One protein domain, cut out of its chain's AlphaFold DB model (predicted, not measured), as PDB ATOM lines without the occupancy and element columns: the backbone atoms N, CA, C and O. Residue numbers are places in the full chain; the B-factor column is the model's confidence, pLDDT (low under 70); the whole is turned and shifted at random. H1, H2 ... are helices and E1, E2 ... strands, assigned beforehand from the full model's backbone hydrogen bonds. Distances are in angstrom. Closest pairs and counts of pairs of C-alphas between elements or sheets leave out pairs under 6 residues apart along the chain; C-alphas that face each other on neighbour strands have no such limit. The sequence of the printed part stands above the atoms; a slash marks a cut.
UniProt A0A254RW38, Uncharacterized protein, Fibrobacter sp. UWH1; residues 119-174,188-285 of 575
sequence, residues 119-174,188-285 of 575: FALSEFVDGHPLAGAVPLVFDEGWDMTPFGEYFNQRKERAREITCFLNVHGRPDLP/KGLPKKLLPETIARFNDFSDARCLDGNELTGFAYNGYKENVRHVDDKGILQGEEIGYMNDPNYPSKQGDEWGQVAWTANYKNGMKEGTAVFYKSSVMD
ATOM      1  N   PHE A 119     149.185 133.668 162.153       87.62
ATOM      2  CA  PHE A 119     148.068 133.967 163.055       87.62
ATOM      3  C   PHE A 119     148.246 135.357 163.664       87.62
ATOM      4  O   PHE A 119     149.339 135.917 163.660       87.62
ATOM      5  N   ALA A 120     147.170 135.941 164.179       91.38
ATOM      6  CA  ALA A 120     147.237 137.246 164.818       91.38
ATOM      7  C   ALA A 120     147.839 137.156 166.232       91.38
ATOM      8  O   ALA A 120     147.624 136.177 166.950       91.38
ATOM      9  N   LEU A 121     148.505 138.224 166.679       94.12
ATOM     10  CA  LEU A 121     148.893 138.411 168.086       94.12
ATOM     11  C   LEU A 121     147.679 138.301 169.039       94.12
ATOM     12  O   LEU A 121     147.835 137.907 170.192       94.12
ATOM     13  N   SER A 122     146.459 138.581 168.558       94.75
ATOM     14  CA  SER A 122     145.210 138.381 169.308       94.75
ATOM     15  C   SER A 122     144.891 136.931 169.671       94.75
ATOM     16  O   SER A 122     144.065 136.730 170.553       94.75
ATOM     17  N   GLU A 123     145.517 135.924 169.055       93.06
ATOM     18  CA  GLU A 123     145.148 134.523 169.305       93.06
ATOM     19  C   GLU A 123     145.770 133.923 170.580       93.06
ATOM     20  O   GLU A 123     145.398 132.819 170.979       93.06
ATOM     21  N   PHE A 124     146.684 134.644 171.243       91.94
ATOM     22  CA  PHE A 124     147.382 134.193 172.457       91.94
ATOM     23  C   PHE A 124     146.652 134.470 173.780       91.94
ATOM     24  O   PHE A 124     147.086 133.975 174.819       91.94
ATOM     25  N   VAL A 125     145.579 135.270 173.779       91.44
ATOM     26  CA  VAL A 125     144.836 135.595 175.013       91.44
ATOM     27  C   VAL A 125     143.871 134.482 175.417       91.44
ATOM     28  O   VAL A 125     143.495 133.634 174.608       91.44
ATOM     29  N   ASP A 126     143.426 134.508 176.671       87.94
ATOM     30  CA  ASP A 126     142.459 133.543 177.190       87.94
ATOM     31  C   ASP A 126     141.186 133.462 176.333       87.94
ATOM     32  O   ASP A 126     140.614 134.468 175.908       87.94
ATOM     33  N   GLY A 127     140.744 132.230 176.074       86.75
ATOM     34  CA  GLY A 127     139.610 131.928 175.197       86.75
ATOM     35  C   GLY A 127     139.948 131.796 173.706       86.75
ATOM     36  O   GLY A 127     139.085 131.345 172.954       86.75
ATOM     37  N   HIS A 128     141.171 132.121 173.271       90.12
ATOM     38  CA  HIS A 128     141.612 131.967 171.878       90.12
ATOM     39  C   HIS A 128     142.457 130.689 171.627       90.12
ATOM     40  O   HIS A 128     142.944 130.064 172.575       90.12
ATOM     41  N   PRO A 129     142.648 130.257 170.358       87.31
ATOM     42  CA  PRO A 129     143.276 128.968 170.021       87.31
ATOM     43  C   PRO A 129     144.736 128.785 170.463       87.31
ATOM     44  O   PRO A 129     145.183 127.645 170.613       87.31
ATOM     45  N   LEU A 130     145.473 129.883 170.675       88.06
ATOM     46  CA  LEU A 130     146.861 129.902 171.157       88.06
ATOM     47  C   LEU A 130     146.981 130.373 172.619       88.06
ATOM     48  O   LEU A 130     148.087 130.651 173.080       88.06
ATOM     49  N   ALA A 131     145.878 130.406 173.379       88.94
ATOM     50  CA  ALA A 131     145.888 130.716 174.810       88.94
ATOM     51  C   ALA A 131     146.924 129.863 175.568       88.94
ATOM     52  O   ALA A 131     146.829 128.627 175.585       88.94
ATOM     53  N   GLY A 132     147.921 130.509 176.174       84.81
ATOM     54  CA  GLY A 132     149.009 129.842 176.901       84.81
ATOM     55  C   GLY A 132     150.057 129.124 176.033       84.81
ATOM     56  O   GLY A 132     150.849 128.360 176.580       84.81
ATOM     57  N   ALA A 133     150.086 129.356 174.713       85.88
ATOM     58  CA  ALA A 133     151.193 128.917 173.849       85.88
ATOM     59  C   ALA A 133     152.495 129.665 174.169       85.88
ATOM     60  O   ALA A 133     153.566 129.072 174.135       85.88
ATOM     61  N   VAL A 134     152.378 130.941 174.541       88.12
ATOM     62  CA  VAL A 134     153.406 131.741 175.216       88.12
ATOM     63  C   VAL A 134     152.689 132.501 176.347       88.12
ATOM     64  O   VAL A 134     151.615 133.058 176.094       88.12
ATOM     65  N   PRO A 135     153.196 132.496 177.592       86.94
ATOM     66  CA  PRO A 135     152.525 133.090 178.740       86.94
ATOM     67  C   PRO A 135     152.590 134.619 178.703       86.94
ATOM     68  O   PRO A 135     153.606 135.207 178.329       86.94
ATOM     69  N   LEU A 136     151.501 135.264 179.128       90.06
ATOM     70  CA  LEU A 136     151.385 136.726 179.239       90.06
ATOM     71  C   LEU A 136     151.762 137.244 180.643       90.06
ATOM     72  O   LEU A 136     152.064 138.423 180.801       90.06
ATOM     73  N   VAL A 137     151.774 136.367 181.648       87.44
ATOM     74  CA  VAL A 137     152.215 136.612 183.034       87.44
ATOM     75  C   VAL A 137     153.056 135.428 183.512       87.44
ATOM     76  O   VAL A 137     152.906 134.331 182.976       87.44
ATOM     77  N   PHE A 138     153.939 135.629 184.488       81.88
ATOM     78  CA  PHE A 138     154.716 134.529 185.073       81.88
ATOM     79  C   PHE A 138     153.877 133.695 186.056       81.88
ATOM     80  O   PHE A 138     153.109 134.252 186.834       81.88
ATOM     81  N   ASP A 139     154.072 132.370 186.071       66.38
ATOM     82  CA  ASP A 139     153.264 131.417 186.862       66.38
ATOM     83  C   ASP A 139     153.268 131.679 188.387       66.38
ATOM     84  O   ASP A 139     152.374 131.225 189.100       66.38
ATOM     85  N   GLU A 140     154.265 132.410 188.898       60.94
ATOM     86  CA  GLU A 140     154.440 132.719 190.325       60.94
ATOM     87  C   GLU A 140     153.924 134.122 190.736       60.94
ATOM     88  O   GLU A 140     154.047 134.490 191.906       60.94
ATOM     89  N   GLY A 141     153.335 134.924 189.830       59.75
ATOM     90  CA  GLY A 141     152.989 136.321 190.137       59.75
ATOM     91  C   GLY A 141     151.934 137.001 189.256       59.75
ATOM     92  O   GLY A 141     151.256 136.385 188.440       59.75
ATOM     93  N   TRP A 142     151.783 138.316 189.456       66.62
ATOM     94  CA  TRP A 142     150.923 139.196 188.641       66.62
ATOM     95  C   TRP A 142     151.699 139.931 187.538       66.62
ATOM     96  O   TRP A 142     151.100 140.637 186.725       66.62
ATOM     97  N   ASP A 143     153.025 139.799 187.534       83.56
ATOM     98  CA  ASP A 143     153.915 140.521 186.637       83.56
ATOM     99  C   ASP A 143     153.844 139.953 185.216       83.56
ATOM    100  O   ASP A 143     153.827 138.734 184.999       83.56
ATOM    101  N   MET A 144     153.787 140.855 184.235       87.25
ATOM    102  CA  MET A 144     153.739 140.485 182.823       87.25
ATOM    103  C   MET A 144     155.080 139.911 182.370       87.25
ATOM    104  O   MET A 144     156.143 140.406 182.741       87.25
ATOM    105  N   THR A 145     155.032 138.907 181.497       88.19
ATOM    106  CA  THR A 145     156.227 138.504 180.745       88.19
ATOM    107  C   THR A 145     156.579 139.587 179.713       88.19
ATOM    108  O   THR A 145     155.700 140.360 179.322       88.19
ATOM    109  N   PRO A 146     157.810 139.632 179.173       90.50
ATOM    110  CA  PRO A 146     158.137 140.509 178.043       90.50
ATOM    111  C   PRO A 146     157.201 140.341 176.828       90.50
ATOM    112  O   PRO A 146     156.951 141.303 176.098       90.50
ATOM    113  N   PHE A 147     156.639 139.145 176.620       92.94
ATOM    114  CA  PHE A 147     155.579 138.898 175.640       92.94
ATOM    115  C   PHE A 147     154.224 139.498 176.058       92.94
ATOM    116  O   PHE A 147     153.542 140.107 175.232       92.94
ATOM    117  N   GLY A 148     153.854 139.400 177.337       93.25
ATOM    118  CA  GLY A 148     152.677 140.056 177.913       93.25
ATOM    119  C   GLY A 148     152.727 141.581 177.833       93.25
ATOM    120  O   GLY A 148     151.746 142.207 177.430       93.25
ATOM    121  N   GLU A 149     153.882 142.183 178.123       93.88
ATOM    122  CA  GLU A 149     154.118 143.615 177.928       93.88
ATOM    123  C   GLU A 149     153.974 144.005 176.453       93.88
ATOM    124  O   GLU A 149     153.239 144.941 176.127       93.88
ATOM    125  N   TYR A 150     154.635 143.268 175.551       95.50
ATOM    126  CA  TYR A 150     154.554 143.488 174.106       95.50
ATOM    127  C   TYR A 150     153.108 143.405 173.602       95.50
ATOM    128  O   TYR A 150     152.678 144.291 172.858       95.50
ATOM    129  N   PHE A 151     152.349 142.397 174.050       96.06
ATOM    130  CA  PHE A 151     150.923 142.251 173.771       96.06
ATOM    131  C   PHE A 151     150.126 143.453 174.285       96.06
ATOM    132  O   PHE A 151     149.375 144.068 173.528       96.06
ATOM    133  N   ASN A 152     150.289 143.821 175.559       95.19
ATOM    134  CA  ASN A 152     149.494 144.870 176.194       95.19
ATOM    135  C   ASN A 152     149.736 146.245 175.544       95.19
ATOM    136  O   ASN A 152     148.781 146.971 175.273       95.19
ATOM    137  N   GLN A 153     150.988 146.553 175.180       96.69
ATOM    138  CA  GLN A 153     151.368 147.741 174.397       96.69
ATOM    139  C   GLN A 153     150.704 147.803 173.007       96.69
ATOM    140  O   GLN A 153     150.596 148.880 172.425       96.69
ATOM    141  N   ARG A 154     150.293 146.658 172.448       96.81
ATOM    142  CA  ARG A 154     149.792 146.507 171.067       96.81
ATOM    143  C   ARG A 154     148.329 146.068 170.991       96.81
ATOM    144  O   ARG A 154     147.811 145.868 169.894       96.81
ATOM    145  N   LYS A 155     147.652 145.949 172.137       94.88
ATOM    146  CA  LYS A 155     146.345 145.298 172.319       94.88
ATOM    147  C   LYS A 155     145.264 145.750 171.332       94.88
ATOM    148  O   LYS A 155     144.534 144.911 170.813       94.88
ATOM    149  N   GLU A 156     145.185 147.048 171.039       95.19
ATOM    150  CA  GLU A 156     144.195 147.619 170.109       95.19
ATOM    151  C   GLU A 156     144.381 147.136 168.661       95.19
ATOM    152  O   GLU A 156     143.405 146.968 167.932       95.19
ATOM    153  N   ARG A 157     145.627 146.838 168.268       95.69
ATOM    154  CA  ARG A 157     146.023 146.381 166.928       95.69
ATOM    155  C   ARG A 157     146.628 144.976 166.898       95.69
ATOM    156  O   ARG A 157     147.229 144.572 165.907       95.69
ATOM    157  N   ALA A 158     146.392 144.171 167.934       94.31
ATOM    158  CA  ALA A 158     146.855 142.782 168.005       94.31
ATOM    159  C   ALA A 158     146.284 141.878 166.883       94.31
ATOM    160  O   ALA A 158     146.793 140.788 166.656       94.31
ATOM    161  N   ARG A 159     145.257 142.335 166.150       94.88
ATOM    162  CA  ARG A 159     144.726 141.680 164.939       94.88
ATOM    163  C   ARG A 159     145.501 141.989 163.652       94.88
ATOM    164  O   ARG A 159     145.339 141.271 162.674       94.88
ATOM    165  N   GLU A 160     146.308 143.049 163.639       93.44
ATOM    166  CA  GLU A 160     147.135 143.458 162.491       93.44
ATOM    167  C   GLU A 160     148.524 142.807 162.522       93.44
ATOM    168  O   GLU A 160     149.164 142.618 161.488       93.44
ATOM    169  N   ILE A 161     149.004 142.490 163.727       92.38
ATOM    170  CA  ILE A 161     150.349 141.972 163.962       92.38
ATOM    171  C   ILE A 161     150.348 140.476 163.678       92.38
ATOM    172  O   ILE A 161     149.688 139.694 164.366       92.38
ATOM    173  N   THR A 162     151.085 140.105 162.634       90.12
ATOM    174  CA  THR A 162     151.172 138.728 162.150       90.12
ATOM    175  C   THR A 162     152.274 138.000 162.900       90.12
ATOM    176  O   THR A 162     153.432 138.410 162.862       90.12
ATOM    177  N   CYS A 163     151.921 136.910 163.563       88.25
ATOM    178  CA  CYS A 163     152.840 136.069 164.305       88.25
ATOM    179  C   CYS A 163     152.956 134.669 163.679       88.25
ATOM    180  O   CYS A 163     152.079 134.209 162.942       88.25
ATOM    181  N   PHE A 164     154.078 134.012 163.970       83.75
ATOM    182  CA  PHE A 164     154.507 132.732 163.410       83.75
ATOM    183  C   PHE A 164     155.066 131.853 164.528       83.75
ATOM    184  O   PHE A 164     155.806 132.347 165.382       83.75
ATOM    185  N   LEU A 165     154.741 130.559 164.515       80.06
ATOM    186  CA  LEU A 165     155.370 129.582 165.401       80.06
ATOM    187  C   LEU A 165     156.620 129.046 164.714       80.06
ATOM    188  O   LEU A 165     156.605 128.718 163.526       80.06
ATOM    189  N   ASN A 166     157.713 128.992 165.457       71.50
ATOM    190  CA  ASN A 166     158.938 128.375 164.988       71.50
ATOM    191  C   ASN A 166     158.828 126.854 165.135       71.50
ATOM    192  O   ASN A 166     158.119 126.351 166.003       71.50
ATOM    193  N   VAL A 167     159.558 126.122 164.296       64.69
ATOM    194  CA  VAL A 167     159.691 124.672 164.446       64.69
ATOM    195  C   VAL A 167     161.108 124.359 164.888       64.69
ATOM    196  O   VAL A 167     162.040 124.356 164.075       64.69
ATOM    197  N   HIS A 168     161.274 124.068 166.175       55.72
ATOM    198  CA  HIS A 168     162.492 123.462 166.694       55.72
ATOM    199  C   HIS A 168     162.579 122.035 166.143       55.72
ATOM    200  O   HIS A 168     161.663 121.232 166.283       55.72
ATOM    201  N   GLY A 169     163.658 121.714 165.431       50.84
ATOM    202  CA  GLY A 169     163.727 120.451 164.701       50.84
ATOM    203  C   GLY A 169     163.880 119.234 165.617       50.84
ATOM    204  O   GLY A 169     164.925 119.092 166.263       50.84
ATOM    205  N   ARG A 170     162.919 118.298 165.568       50.06
ATOM    206  CA  ARG A 170     163.077 116.932 166.107       50.06
ATOM    207  C   ARG A 170     162.853 115.797 165.095       50.06
ATOM    208  O   ARG A 170     161.943 114.982 165.246       50.06
ATOM    209  N   PRO A 171     163.754 115.653 164.104       42.56
ATOM    210  CA  PRO A 171     163.952 114.355 163.466       42.56
ATOM    211  C   PRO A 171     164.339 113.303 164.519       42.56
ATOM    212  O   PRO A 171     164.769 113.645 165.621       42.56
ATOM    213  N   ASP A 172     164.319 112.023 164.152       37.81
ATOM    214  CA  ASP A 172     164.895 110.924 164.941       37.81
ATOM    215  C   ASP A 172     166.443 110.914 164.914       37.81
ATOM    216  O   ASP A 172     167.092 109.871 164.836       37.81
ATOM    217  N   LEU A 173     167.043 112.109 164.965       38.84
ATOM    218  CA  LEU A 173     168.471 112.380 164.853       38.84
ATOM    219  C   LEU A 173     169.088 112.753 166.209       38.84
ATOM    220  O   LEU A 173     168.510 113.547 166.955       38.84
ATOM    221  N   PRO A 174     170.334 112.323 166.485       34.22
ATOM    222  CA  PRO A 174     171.206 113.051 167.395       34.22
ATOM    223  C   PRO A 174     171.344 114.485 166.880       34.22
ATOM    224  O   PRO A 174     171.751 114.693 165.735       34.22
ATOM    225  N   LYS A 188     189.839 127.316 163.418       34.47
ATOM    226  CA  LYS A 188     190.579 126.050 163.400       34.47
ATOM    227  C   LYS A 188     192.085 126.326 163.367       34.47
ATOM    228  O   LYS A 188     192.659 126.550 162.309       34.47
ATOM    229  N   GLY A 189     192.707 126.329 164.544       34.38
ATOM    230  CA  GLY A 189     194.114 126.689 164.730       34.38
ATOM    231  C   GLY A 189     194.382 127.528 165.983       34.38
ATOM    232  O   GLY A 189     195.524 127.569 166.433       34.38
ATOM    233  N   LEU A 190     193.357 128.149 166.582       39.62
ATOM    234  CA  LEU A 190     193.488 128.794 167.891       39.62
ATOM    235  C   LEU A 190     193.324 127.783 169.045       39.62
ATOM    236  O   LEU A 190     192.479 126.886 168.966       39.62
ATOM    237  N   PRO A 191     194.086 127.917 170.150       41.38
ATOM    238  CA  PRO A 191     193.877 127.112 171.349       41.38
ATOM    239  C   PRO A 191     192.465 127.314 171.912       41.38
ATOM    240  O   PRO A 191     192.101 128.443 172.236       41.38
ATOM    241  N   LYS A 192     191.704 126.224 172.124       45.72
ATOM    242  CA  LYS A 192     190.328 126.272 172.677       45.72
ATOM    243  C   LYS A 192     190.206 127.165 173.919       45.72
ATOM    244  O   LYS A 192     189.239 127.895 174.050       45.72
ATOM    245  N   LYS A 193     191.225 127.167 174.788       46.16
ATOM    246  CA  LYS A 193     191.279 127.981 176.015       46.16
ATOM    247  C   LYS A 193     191.185 129.498 175.793       46.16
ATOM    248  O   LYS A 193     190.929 130.187 176.766       46.16
ATOM    249  N   LEU A 194     191.436 130.014 174.586       43.25
ATOM    250  CA  LEU A 194     191.323 131.446 174.282       43.25
ATOM    251  C   LEU A 194     189.903 131.870 173.880       43.25
ATOM    252  O   LEU A 194     189.649 133.066 173.813       43.25
ATOM    253  N   LEU A 195     188.993 130.931 173.601       42.28
ATOM    254  CA  LEU A 195     187.630 131.222 173.159       42.28
ATOM    255  C   LEU A 195     186.627 130.769 174.229       42.28
ATOM    256  O   LEU A 195     186.541 129.569 174.485       42.28
ATOM    257  N   PRO A 196     185.853 131.690 174.836       41.97
ATOM    258  CA  PRO A 196     184.673 131.337 175.620       41.97
ATOM    259  C   PRO A 196     183.753 130.370 174.863       41.97
ATOM    260  O   PRO A 196     183.400 130.611 173.707       41.97
ATOM    261  N   GLU A 197     183.344 129.278 175.517       39.22
ATOM    262  CA  GLU A 197     182.594 128.186 174.872       39.22
ATOM    263  C   GLU A 197     181.180 128.578 174.407       39.22
ATOM    264  O   GLU A 197     180.531 127.804 173.701       39.22
ATOM    265  N   THR A 198     180.701 129.761 174.798       37.91
ATOM    266  CA  THR A 198     179.405 130.337 174.419       37.91
ATOM    267  C   THR A 198     179.419 131.084 173.086       37.91
ATOM    268  O   THR A 198     178.365 131.195 172.470       37.91
ATOM    269  N   ILE A 199     180.580 131.535 172.585       36.44
ATOM    270  CA  ILE A 199     180.673 132.393 171.380       36.44
ATOM    271  C   ILE A 199     180.037 131.757 170.131       36.44
ATOM    272  O   ILE A 199     179.562 132.476 169.259       36.44
ATOM    273  N   ALA A 200     179.995 130.424 170.055       31.89
ATOM    274  CA  ALA A 200     179.409 129.669 168.944       31.89
ATOM    275  C   ALA A 200     178.001 129.099 169.231       31.89
ATOM    276  O   ALA A 200     177.526 128.271 168.460       31.89
ATOM    277  N   ARG A 201     177.342 129.478 170.340       37.19
ATOM    278  CA  ARG A 201     176.081 128.849 170.805       37.19
ATOM    279  C   ARG A 201     174.834 129.736 170.719       37.19
ATOM    280  O   ARG A 201     173.786 129.339 171.219       37.19
ATOM    281  N   PHE A 202     174.924 130.899 170.077       47.44
ATOM    282  CA  PHE A 202     173.786 131.795 169.841       47.44
ATOM    283  C   PHE A 202     172.901 131.284 168.693       47.44
ATOM    284  O   PHE A 202     172.825 131.882 167.618       47.44
ATOM    285  N   ASN A 203     172.269 130.134 168.929       51.44
ATOM    286  CA  ASN A 203     171.109 129.699 168.167       51.44
ATOM    287  C   ASN A 203     169.898 130.531 168.601       51.44
ATOM    288  O   ASN A 203     169.798 130.958 169.746       51.44
ATOM    289  N   ASP A 204     168.979 130.746 167.672       59.69
ATOM    290  CA  ASP A 204     167.742 131.481 167.905       59.69
ATOM    291  C   ASP A 204     166.644 130.499 168.325       59.69
ATOM    292  O   ASP A 204     166.140 129.739 167.492       59.69
ATOM    293  N   PHE A 205     166.317 130.495 169.620       66.75
ATOM    294  CA  PHE A 205     165.403 129.525 170.221       66.75
ATOM    295  C   PHE A 205     163.939 129.981 170.233       66.75
ATOM    296  O   PHE A 205     163.094 129.201 170.655       66.75
ATOM    297  N   SER A 206     163.628 131.181 169.716       74.25
ATOM    298  CA  SER A 206     162.272 131.759 169.699       74.25
ATOM    299  C   SER A 206     161.206 130.753 169.264       74.25
ATOM    300  O   SER A 206     161.201 130.344 168.105       74.25
ATOM    301  N   ASP A 207     160.293 130.398 170.163       78.75
ATOM    302  CA  ASP A 207     159.110 129.571 169.919       78.75
ATOM    303  C   ASP A 207     158.049 130.317 169.102       78.75
ATOM    304  O   ASP A 207     157.434 129.752 168.197       78.75
ATOM    305  N   ALA A 208     157.885 131.613 169.371       85.69
ATOM    306  CA  ALA A 208     157.006 132.507 168.632       85.69
ATOM    307  C   ALA A 208     157.789 133.697 168.066       85.69
ATOM    308  O   ALA A 208     158.773 134.166 168.636       85.69
ATOM    309  N   ARG A 209     157.326 134.233 166.938       88.12
ATOM    310  CA  ARG A 209     157.791 135.509 166.379       88.12
ATOM    311  C   ARG A 209     156.593 136.352 166.012       88.12
ATOM    312  O   ARG A 209     155.633 135.801 165.489       88.12
ATOM    313  N   CYS A 210     156.673 137.661 166.194       90.75
ATOM    314  CA  CYS A 210     155.644 138.600 165.765       90.75
ATOM    315  C   CYS A 210     156.256 139.699 164.895       90.75
ATOM    316  O   CYS A 210     157.250 140.319 165.274       90.75
ATOM    317  N   LEU A 211     155.658 139.896 163.719       90.19
ATOM    318  CA  LEU A 211     156.003 140.921 162.746       90.19
ATOM    319  C   LEU A 211     155.066 142.121 162.927       90.19
ATOM    320  O   LEU A 211     153.891 142.075 162.555       90.19
ATOM    321  N   ASP A 212     155.605 143.190 163.502       93.19
ATOM    322  CA  ASP A 212     154.938 144.474 163.691       93.19
ATOM    323  C   ASP A 212     155.518 145.500 162.706       93.19
ATOM    324  O   ASP A 212     156.584 146.082 162.919       93.19
ATOM    325  N   GLY A 213     154.840 145.672 161.568       91.00
ATOM    326  CA  GLY A 213     155.334 146.492 160.463       91.00
ATOM    327  C   GLY A 213     156.600 145.890 159.853       91.00
ATOM    328  O   GLY A 213     156.523 144.928 159.095       91.00
ATOM    329  N   ASN A 214     157.758 146.466 160.181       89.62
ATOM    330  CA  ASN A 214     159.075 145.976 159.770       89.62
ATOM    331  C   ASN A 214     159.905 145.383 160.927       89.62
ATOM    332  O   ASN A 214     161.009 144.902 160.671       89.62
ATOM    333  N   GLU A 215     159.413 145.421 162.172       93.75
ATOM    334  CA  GLU A 215     160.059 144.805 163.338       93.75
ATOM    335  C   GLU A 215     159.601 143.347 163.483       93.75
ATOM    336  O   GLU A 215     158.415 143.076 163.650       93.75
ATOM    337  N   LEU A 216     160.539 142.404 163.464       88.44
ATOM    338  CA  LEU A 216     160.310 140.992 163.760       88.44
ATOM    339  C   LEU A 216     160.904 140.681 165.141       88.44
ATOM    340  O   LEU A 216     162.105 140.428 165.255       88.44
ATOM    341  N   THR A 217     160.075 140.699 166.188       92.56
ATOM    342  CA  THR A 217     160.495 140.309 167.546       92.56
ATOM    343  C   THR A 217     160.230 138.813 167.772       92.56
ATOM    344  O   THR A 217     159.129 138.325 167.513       92.56
ATOM    345  N   GLY A 218     161.239 138.085 168.257       89.56
ATOM    346  CA  GLY A 218     161.157 136.690 168.695       89.56
ATOM    347  C   GLY A 218     160.987 136.556 170.213       89.56
ATOM    348  O   GLY A 218     161.590 137.313 170.977       89.56
ATOM    349  N   PHE A 219     160.192 135.575 170.636       88.56
ATOM    350  CA  PHE A 219     159.901 135.231 172.029       88.56
ATOM    351  C   PHE A 219     160.035 133.723 172.245       88.56
ATOM    352  O   PHE A 219     159.654 132.939 171.376       88.56
ATOM    353  N   ALA A 220     160.537 133.323 173.409       83.12
ATOM    354  CA  ALA A 220     160.596 131.926 173.828       83.12
ATOM    355  C   ALA A 220     159.320 131.479 174.559       83.12
ATOM    356  O   ALA A 220     158.506 132.304 174.980       83.12
ATOM    357  N   TYR A 221     159.179 130.168 174.780       81.06
ATOM    358  CA  TYR A 221     158.040 129.555 175.464       81.06
ATOM    359  C   TYR A 221     157.775 130.141 176.856       81.06
ATOM    360  O   TYR A 221     156.634 130.219 177.284       81.06
ATOM    361  N   ASN A 222     158.811 130.596 177.558       80.19
ATOM    362  CA  ASN A 222     158.692 131.222 178.876       80.19
ATOM    363  C   ASN A 222     158.268 132.710 178.833       80.19
ATOM    364  O   ASN A 222     158.301 133.388 179.857       80.19
ATOM    365  N   GLY A 223     157.898 133.244 177.663       86.00
ATOM    366  CA  GLY A 223     157.465 134.633 177.478       86.00
ATOM    367  C   GLY A 223     158.598 135.662 177.433       86.00
ATOM    368  O   GLY A 223     158.330 136.843 177.201       86.00
ATOM    369  N   TYR A 224     159.856 135.249 177.612       85.62
ATOM    370  CA  TYR A 224     161.003 136.139 177.453       85.62
ATOM    371  C   TYR A 224     161.282 136.456 175.983       85.62
ATOM    372  O   TYR A 224     161.016 135.669 175.073       85.62
ATOM    373  N   LYS A 225     161.833 137.649 175.759       87.62
ATOM    374  CA  LYS A 225     162.215 138.163 174.445       87.62
ATOM    375  C   LYS A 225     163.589 137.613 174.055       87.62
ATOM    376  O   LYS A 225     164.556 137.809 174.779       87.62
ATOM    377  N   GLU A 226     163.663 136.949 172.907       83.00
ATOM    378  CA  GLU A 226     164.864 136.277 172.386       83.00
ATOM    379  C   GLU A 226     165.665 137.186 171.452       83.00
ATOM    380  O   GLU A 226     166.888 137.285 171.551       83.00
ATOM    381  N   ASN A 227     164.986 137.864 170.522       86.44
ATOM    382  CA  ASN A 227     165.619 138.790 169.584       86.44
ATOM    383  C   ASN A 227     164.655 139.857 169.044       86.44
ATOM    384  O   ASN A 227     163.443 139.673 169.030       86.44
ATOM    385  N   VAL A 228     165.218 140.969 168.573       92.25
ATOM    386  CA  VAL A 228     164.608 141.892 167.605       92.25
ATOM    387  C   VAL A 228     165.385 141.778 166.305       92.25
ATOM    388  O   VAL A 228     166.615 141.766 166.319       92.25
ATOM    389  N   ARG A 229     164.676 141.752 165.182       88.38
ATOM    390  CA  ARG A 229     165.226 141.885 163.831       88.38
ATOM    391  C   ARG A 229     164.402 142.893 163.045       88.38
ATOM    392  O   ARG A 229     163.247 143.137 163.382       88.38
ATOM    393  N   HIS A 230     164.962 143.407 161.957       88.75
ATOM    394  CA  HIS A 230     164.211 144.206 160.995       88.75
ATOM    395  C   HIS A 230     164.188 143.516 159.628       88.75
ATOM    396  O   HIS A 230     165.163 142.874 159.224       88.75
ATOM    397  N   VAL A 231     163.071 143.643 158.916       82.88
ATOM    398  CA  VAL A 231     162.874 143.104 157.560       82.88
ATOM    399  C   VAL A 231     162.415 144.190 156.586       82.88
ATOM    400  O   VAL A 231     161.891 145.222 156.999       82.88
ATOM    401  N   ASP A 232     162.618 143.971 155.288       80.88
ATOM    402  CA  ASP A 232     162.000 144.781 154.233       80.88
ATOM    403  C   ASP A 232     160.630 144.237 153.778       80.88
ATOM    404  O   ASP A 232     160.090 143.280 154.337       80.88
ATOM    405  N   ASP A 233     160.070 144.853 152.731       84.12
ATOM    406  CA  ASP A 233     158.785 144.511 152.104       84.12
ATOM    407  C   ASP A 233     158.694 143.063 151.579       84.12
ATOM    408  O   ASP A 233     157.615 142.612 151.199       84.12
ATOM    409  N   LYS A 234     159.816 142.334 151.549       77.44
ATOM    410  CA  LYS A 234     159.928 140.949 151.069       77.44
ATOM    411  C   LYS A 234     160.283 139.971 152.192       77.44
ATOM    412  O   LYS A 234     160.571 138.810 151.911       77.44
ATOM    413  N   GLY A 235     160.299 140.425 153.450       75.25
ATOM    414  CA  GLY A 235     160.719 139.619 154.598       75.25
ATOM    415  C   GLY A 235     162.235 139.385 154.672       75.25
ATOM    416  O   GLY A 235     162.684 138.537 155.442       75.25
ATOM    417  N   ILE A 236     163.040 140.099 153.877       76.81
ATOM    418  CA  ILE A 236     164.496 139.930 153.847       76.81
ATOM    419  C   ILE A 236     165.111 140.758 154.981       76.81
ATOM    420  O   ILE A 236     164.755 141.920 155.160       76.81
ATOM    421  N   LEU A 237     166.046 140.178 155.746       78.81
ATOM    422  CA  LEU A 237     166.672 140.853 156.891       78.81
ATOM    423  C   LEU A 237     167.497 142.082 156.476       78.81
ATOM    424  O   LEU A 237     168.319 142.022 155.555       78.81
ATOM    425  N   GLN A 238     167.309 143.174 157.213       87.19
ATOM    426  CA  GLN A 238     167.984 144.462 157.048       87.19
ATOM    427  C   GLN A 238     168.303 145.057 158.431       87.19
ATOM    428  O   GLN A 238     167.670 144.700 159.419       87.19
ATOM    429  N   GLY A 239     169.233 146.011 158.508       91.38
ATOM    430  CA  GLY A 239     169.474 146.789 159.730       91.38
ATOM    431  C   GLY A 239     170.026 145.956 160.891       91.38
ATOM    432  O   GLY A 239     170.725 144.968 160.670       91.38
ATOM    433  N   GLU A 240     169.750 146.371 162.126       93.50
ATOM    434  CA  GLU A 240     170.261 145.694 163.320       93.50
ATOM    435  C   GLU A 240     169.361 144.519 163.753       93.50
ATOM    436  O   GLU A 240     168.132 144.613 163.781       93.50
ATOM    437  N   GLU A 241     170.006 143.411 164.107       88.88
ATOM    438  CA  GLU A 241     169.508 142.349 164.973       88.88
ATOM    439  C   GLU A 241     170.065 142.581 166.378       88.88
ATOM    440  O   GLU A 241     171.277 142.742 166.540       88.88
ATOM    441  N   ILE A 242     169.203 142.522 167.390       90.25
ATOM    442  CA  ILE A 242     169.583 142.499 168.804       90.25
ATOM    443  C   ILE A 242     169.102 141.168 169.372       90.25
ATOM    444  O   ILE A 242     167.907 140.897 169.334       90.25
ATOM    445  N   GLY A 243     170.009 140.345 169.886       84.94
ATOM    446  CA  GLY A 243     169.684 139.127 170.622       84.94
ATOM    447  C   GLY A 243     169.896 139.303 172.117       84.94
ATOM    448  O   GLY A 243     170.835 139.979 172.544       84.94
ATOM    449  N   TYR A 244     169.036 138.680 172.912       83.25
ATOM    450  CA  TYR A 244     169.021 138.788 174.368       83.25
ATOM    451  C   TYR A 244     169.390 137.450 175.013       83.25
ATOM    452  O   TYR A 244     169.282 136.398 174.385       83.25
ATOM    453  N   MET A 245     169.856 137.474 176.262       74.12
ATOM    454  CA  MET A 245     170.102 136.239 177.005       74.12
ATOM    455  C   MET A 245     168.805 135.738 177.654       74.12
ATOM    456  O   MET A 245     168.192 136.450 178.450       74.12
ATOM    457  N   ASN A 246     168.447 134.490 177.354       70.25
ATOM    458  CA  ASN A 246     167.358 133.720 177.954       70.25
ATOM    459  C   ASN A 246     167.781 132.239 178.059       70.25
ATOM    460  O   ASN A 246     168.625 131.775 177.290       70.25
ATOM    461  N   ASP A 247     167.235 131.512 179.034       56.38
ATOM    462  CA  ASP A 247     167.383 130.061 179.177       56.38
ATOM    463  C   ASP A 247     165.981 129.463 179.358       56.38
ATOM    464  O   ASP A 247     165.325 129.746 180.371       56.38
ATOM    465  N   PRO A 248     165.502 128.647 178.399       51.59
ATOM    466  CA  PRO A 248     164.152 128.100 178.439       51.59
ATOM    467  C   PRO A 248     163.933 127.112 179.596       51.59
ATOM    468  O   PRO A 248     162.791 126.796 179.905       51.59
ATOM    469  N   ASN A 249     164.995 126.626 180.251       46.72
ATOM    470  CA  ASN A 249     164.895 125.557 181.247       46.72
ATOM    471  C   ASN A 249     164.466 126.029 182.648       46.72
ATOM    472  O   ASN A 249     163.959 125.216 183.418       46.72
ATOM    473  N   TYR A 250     164.701 127.298 183.017       47.78
ATOM    474  CA  TYR A 250     164.498 127.779 184.398       47.78
ATOM    475  C   TYR A 250     164.058 129.258 184.499       47.78
ATOM    476  O   TYR A 250     164.803 130.073 185.051       47.78
ATOM    477  N   PRO A 251     162.849 129.634 184.035       48.59
ATOM    478  CA  PRO A 251     162.358 131.013 184.143       48.59
ATOM    479  C   PRO A 251     162.307 131.550 185.586       48.59
ATOM    480  O   PRO A 251     162.729 132.677 185.819       48.59
ATOM    481  N   SER A 252     161.917 130.743 186.582       42.88
ATOM    482  CA  SER A 252     161.879 131.164 187.998       42.88
ATOM    483  C   SER A 252     163.245 131.191 188.711       42.88
ATOM    484  O   SER A 252     163.317 131.297 189.935       42.88
ATOM    485  N   LYS A 253     164.360 131.082 187.971       47.88
ATOM    486  CA  LYS A 253     165.733 131.194 188.513       47.88
ATOM    487  C   LYS A 253     166.603 132.169 187.716       47.88
ATOM    488  O   LYS A 253     167.829 132.068 187.754       47.88
ATOM    489  N   GLN A 254     165.974 133.093 186.995       56.72
ATOM    490  CA  GLN A 254     166.663 134.142 186.256       56.72
ATOM    491  C   GLN A 254     167.054 135.299 187.197       56.72
ATOM    492  O   GLN A 254     166.201 135.879 187.862       56.72
ATOM    493  N   GLY A 255     168.357 135.591 187.292       58.69
ATOM    494  CA  GLY A 255     168.916 136.750 188.003       58.69
ATOM    495  C   GLY A 255     168.957 138.044 187.174       58.69
ATOM    496  O   GLY A 255     168.364 138.142 186.099       58.69
ATOM    497  N   ASP A 256     169.708 139.038 187.654       65.25
ATOM    498  CA  ASP A 256     169.821 140.372 187.034       65.25
ATOM    499  C   ASP A 256     170.434 140.351 185.613       65.25
ATOM    500  O   ASP A 256     170.372 141.342 184.880       65.25
ATOM    501  N   GLU A 257     171.077 139.247 185.219       61.19
ATOM    502  CA  GLU A 257     171.754 139.081 183.932       61.19
ATOM    503  C   GLU A 257     170.837 138.737 182.742       61.19
ATOM    504  O   GLU A 257     171.268 138.853 181.592       61.19
ATOM    505  N   TRP A 258     169.591 138.323 182.980       66.19
ATOM    506  CA  TRP A 258     168.681 137.868 181.921       66.19
ATOM    507  C   TRP A 258     167.915 139.021 181.267       66.19
ATOM    508  O   TRP A 258     167.784 140.108 181.826       66.19
ATOM    509  N   GLY A 259     167.489 138.833 180.015       66.19
ATOM    510  CA  GLY A 259     166.946 139.922 179.194       66.19
ATOM    511  C   GLY A 259     167.975 141.001 178.809       66.19
ATOM    512  O   GLY A 259     167.631 141.943 178.098       66.19
ATOM    513  N   GLN A 260     169.243 140.875 179.220       77.69
ATOM    514  CA  GLN A 260     170.336 141.718 178.734       77.69
ATOM    515  C   GLN A 260     170.741 141.329 177.306       77.69
ATOM    516  O   GLN A 260     170.562 140.186 176.881       77.69
ATOM    517  N   VAL A 261     171.320 142.274 176.559       82.88
ATOM    518  CA  VAL A 261     171.786 142.044 175.181       82.88
ATOM    519  C   VAL A 261     172.964 141.064 175.171       82.88
ATOM    520  O   VAL A 261     174.057 141.373 175.643       82.88
ATOM    521  N   ALA A 262     172.740 139.887 174.590       78.12
ATOM    522  CA  ALA A 262     173.735 138.840 174.394       78.12
ATOM    523  C   ALA A 262     174.534 139.047 173.095       78.12
ATOM    524  O   ALA A 262     175.744 138.808 173.066       78.12
ATOM    525  N   TRP A 263     173.898 139.555 172.032       82.69
ATOM    526  CA  TRP A 263     174.594 139.982 170.816       82.69
ATOM    527  C   TRP A 263     173.877 141.119 170.081       82.69
ATOM    528  O   TRP A 263     172.664 141.272 170.184       82.69
ATOM    529  N   THR A 264     174.623 141.871 169.273       90.00
ATOM    530  CA  THR A 264     174.063 142.620 168.141       90.00
ATOM    531  C   THR A 264     174.731 142.192 166.839       90.00
ATOM    532  O   THR A 264     175.893 141.781 166.817       90.00
ATOM    533  N   ALA A 265     174.006 142.258 165.729       87.69
ATOM    534  CA  ALA A 265     174.533 142.008 164.392       87.69
ATOM    535  C   ALA A 265     173.854 142.936 163.384       87.69
ATOM    536  O   ALA A 265     172.701 143.297 163.560       87.69
ATOM    537  N   ASN A 266     174.545 143.309 162.310       89.62
ATOM    538  CA  ASN A 266     173.967 144.137 161.254       89.62
ATOM    539  C   ASN A 266     173.776 143.319 159.969       89.62
ATOM    540  O   ASN A 266     174.616 142.481 159.631       89.62
ATOM    541  N   TYR A 267     172.665 143.555 159.272       85.50
ATOM    542  CA  TYR A 267     172.246 142.852 158.061       85.50
ATOM    543  C   TYR A 267     171.997 143.813 156.904       85.50
ATOM    544  O   TYR A 267     171.553 144.951 157.068       85.50
ATOM    545  N   LYS A 268     172.248 143.309 155.698       90.75
ATOM    546  CA  LYS A 268     171.965 143.982 154.439       90.75
ATOM    547  C   LYS A 268     171.581 142.947 153.391       90.75
ATOM    548  O   LYS A 268     172.393 142.090 153.041       90.75
ATOM    549  N   ASN A 269     170.360 143.037 152.873       84.31
ATOM    550  CA  ASN A 269     169.795 142.102 151.897       84.31
ATOM    551  C   ASN A 269     169.923 140.630 152.349       84.31
ATOM    552  O   ASN A 269     170.393 139.779 151.594       84.31
ATOM    553  N   GLY A 270     169.570 140.341 153.605       76.75
ATOM    554  CA  GLY A 270     169.574 138.991 154.179       76.75
ATOM    555  C   GLY A 270     170.941 138.488 154.653       76.75
ATOM    556  O   GLY A 270     171.017 137.449 155.301       76.75
ATOM    557  N   MET A 271     172.026 139.213 154.371       80.50
ATOM    558  CA  MET A 271     173.395 138.828 154.720       80.50
ATOM    559  C   MET A 271     173.945 139.694 155.855       80.50
ATOM    560  O   MET A 271     173.721 140.901 155.858       80.50
ATOM    561  N   LYS A 272     174.729 139.108 156.772       84.06
ATOM    562  CA  LYS A 272     175.472 139.883 157.782       84.06
ATOM    563  C   LYS A 272     176.497 140.812 157.112       84.06
ATOM    564  O   LYS A 272     177.237 140.382 156.225       84.06
ATOM    565  N   GLU A 273     176.542 142.070 157.537       88.88
ATOM    566  CA  GLU A 273     177.338 143.152 156.945       88.88
ATOM    567  C   GLU A 273     177.696 144.182 158.034       88.88
ATOM    568  O   GLU A 273     176.829 144.616 158.787       88.88
ATOM    569  N   GLY A 274     178.959 144.605 158.115       92.75
ATOM    570  CA  GLY A 274     179.440 145.483 159.189       92.75
ATOM    571  C   GLY A 274     179.837 144.704 160.448       92.75
ATOM    572  O   GLY A 274     180.084 143.502 160.389       92.75
ATOM    573  N   THR A 275     179.957 145.381 161.590       91.88
ATOM    574  CA  THR A 275     180.405 144.738 162.837       91.88
ATOM    575  C   THR A 275     179.226 144.158 163.617       91.88
ATOM    576  O   THR A 275     178.266 144.867 163.910       91.88
ATOM    577  N   ALA A 276     179.328 142.884 163.989       88.62
ATOM    578  CA  ALA A 276     178.524 142.257 165.034       88.62
ATOM    579  C   ALA A 276     179.299 142.247 166.364       88.62
ATOM    580  O   ALA A 276     180.532 142.170 166.364       88.62
ATOM    581  N   VAL A 277     178.587 142.307 167.487       86.94
ATOM    582  CA  VAL A 277     179.152 142.292 168.841       86.94
ATOM    583  C   VAL A 277     178.520 141.157 169.636       86.94
ATOM    584  O   VAL A 277     177.304 141.080 169.719       86.94
ATOM    585  N   PHE A 278     179.330 140.288 170.242       80.38
ATOM    586  CA  PHE A 278     178.864 139.180 171.086       80.38
ATOM    587  C   PHE A 278     179.372 139.383 172.514       80.38
ATOM    588  O   PHE A 278     180.585 139.430 172.729       80.38
ATOM    589  N   TYR A 279     178.473 139.536 173.481       77.00
ATOM    590  CA  TYR A 279     178.793 139.916 174.857       77.00
ATOM    591  C   TYR A 279     179.070 138.697 175.756       77.00
ATOM    592  O   TYR A 279     178.757 137.551 175.426       77.00
ATOM    593  N   LYS A 280     179.690 138.931 176.920       67.19
ATOM    594  CA  LYS A 280     179.896 137.921 177.969       67.19
ATOM    595  C   LYS A 280     178.587 137.653 178.724       67.19
ATOM    596  O   LYS A 280     178.406 138.101 179.850       67.19
ATOM    597  N   SER A 281     177.698 136.897 178.093       55.97
ATOM    598  CA  SER A 281     176.444 136.411 178.670       55.97
ATOM    599  C   SER A 281     176.522 134.879 178.790       55.97
ATOM    600  O   SER A 281     176.445 134.166 177.785       55.97
ATOM    601  N   SER A 282     176.804 134.352 179.989       43.62
ATOM    602  CA  SER A 282     177.107 132.921 180.164       43.62
ATOM    603  C   SER A 282     176.799 132.364 181.560       43.62
ATOM    604  O   SER A 282     177.710 131.963 182.284       43.62
ATOM    605  N   VAL A 283     175.516 132.211 181.900       37.31
ATOM    606  CA  VAL A 283     175.078 131.452 183.102       37.31
ATOM    607  C   VAL A 283     175.425 129.946 183.011       37.31
ATOM    608  O   VAL A 283     175.384 129.198 183.988       37.31
ATOM    609  N   MET A 284     175.885 129.511 181.835       38.97
ATOM    610  CA  MET A 284     176.476 128.196 181.575       38.97
ATOM    611  C   MET A 284     177.930 128.034 182.066       38.97
ATOM    612  O   MET A 284     178.360 126.896 182.258       38.97
ATOM    613  N   ASP A 285     178.702 129.108 182.288       41.53
ATOM    614  CA  ASP A 285     180.103 128.992 182.742       41.53
ATOM    615  C   ASP A 285     180.186 128.924 184.276       41.53
ATOM    616  O   ASP A 285     180.657 129.835 184.953       41.53
TER     617      ASP A 285
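Overview. This is residues 119 to 174 and 188 to 285 of the 575 residues of an uncharacterized protein of Fibrobacter sp. UWH1 (UniProt A0A254RW38). With little regular structure, the domain is a twisted wall of seven antiparallel strands, E1 to E7 in order, with H1 and H2 over one face near one edge; residues 169 to 174 and 188 to 195 stick out. The printed part has 154 residues, 59 in named elements, two helices preceding the strands; its class is mixed. It is compact, radius of gyration of the C-alphas 16.8 A, spanning 55 by 40 by 36 A.

Along the chain. H1, residues 121-124, begins at C-alpha (148.893, 138.411, 168.086). H2 is 146-157, E1 162-165, E2 208-212, E3 215-219, E4 225-231, E5 237-244, E6 261-268, 20.8 A long, and E7 274-279, ending at (178.793, 139.916, 174.857).

Arrangement. E2 to E7 form a meander, each strand the antiparallel neighbour of the one before; N 264 and O 277 of E6 and E7 are within hydrogen-bond range, 2.8 A. H2 is on the sheet, height 10.5 A, with 6 of 8 O i to N i+4 pairs within range.

Size, cuts and confidence. Residues 175-187 are not printed, a gap of 23.7 A. Links H1-H2 and E5-E6 are long. pLDDT is under 70 in 49 residues.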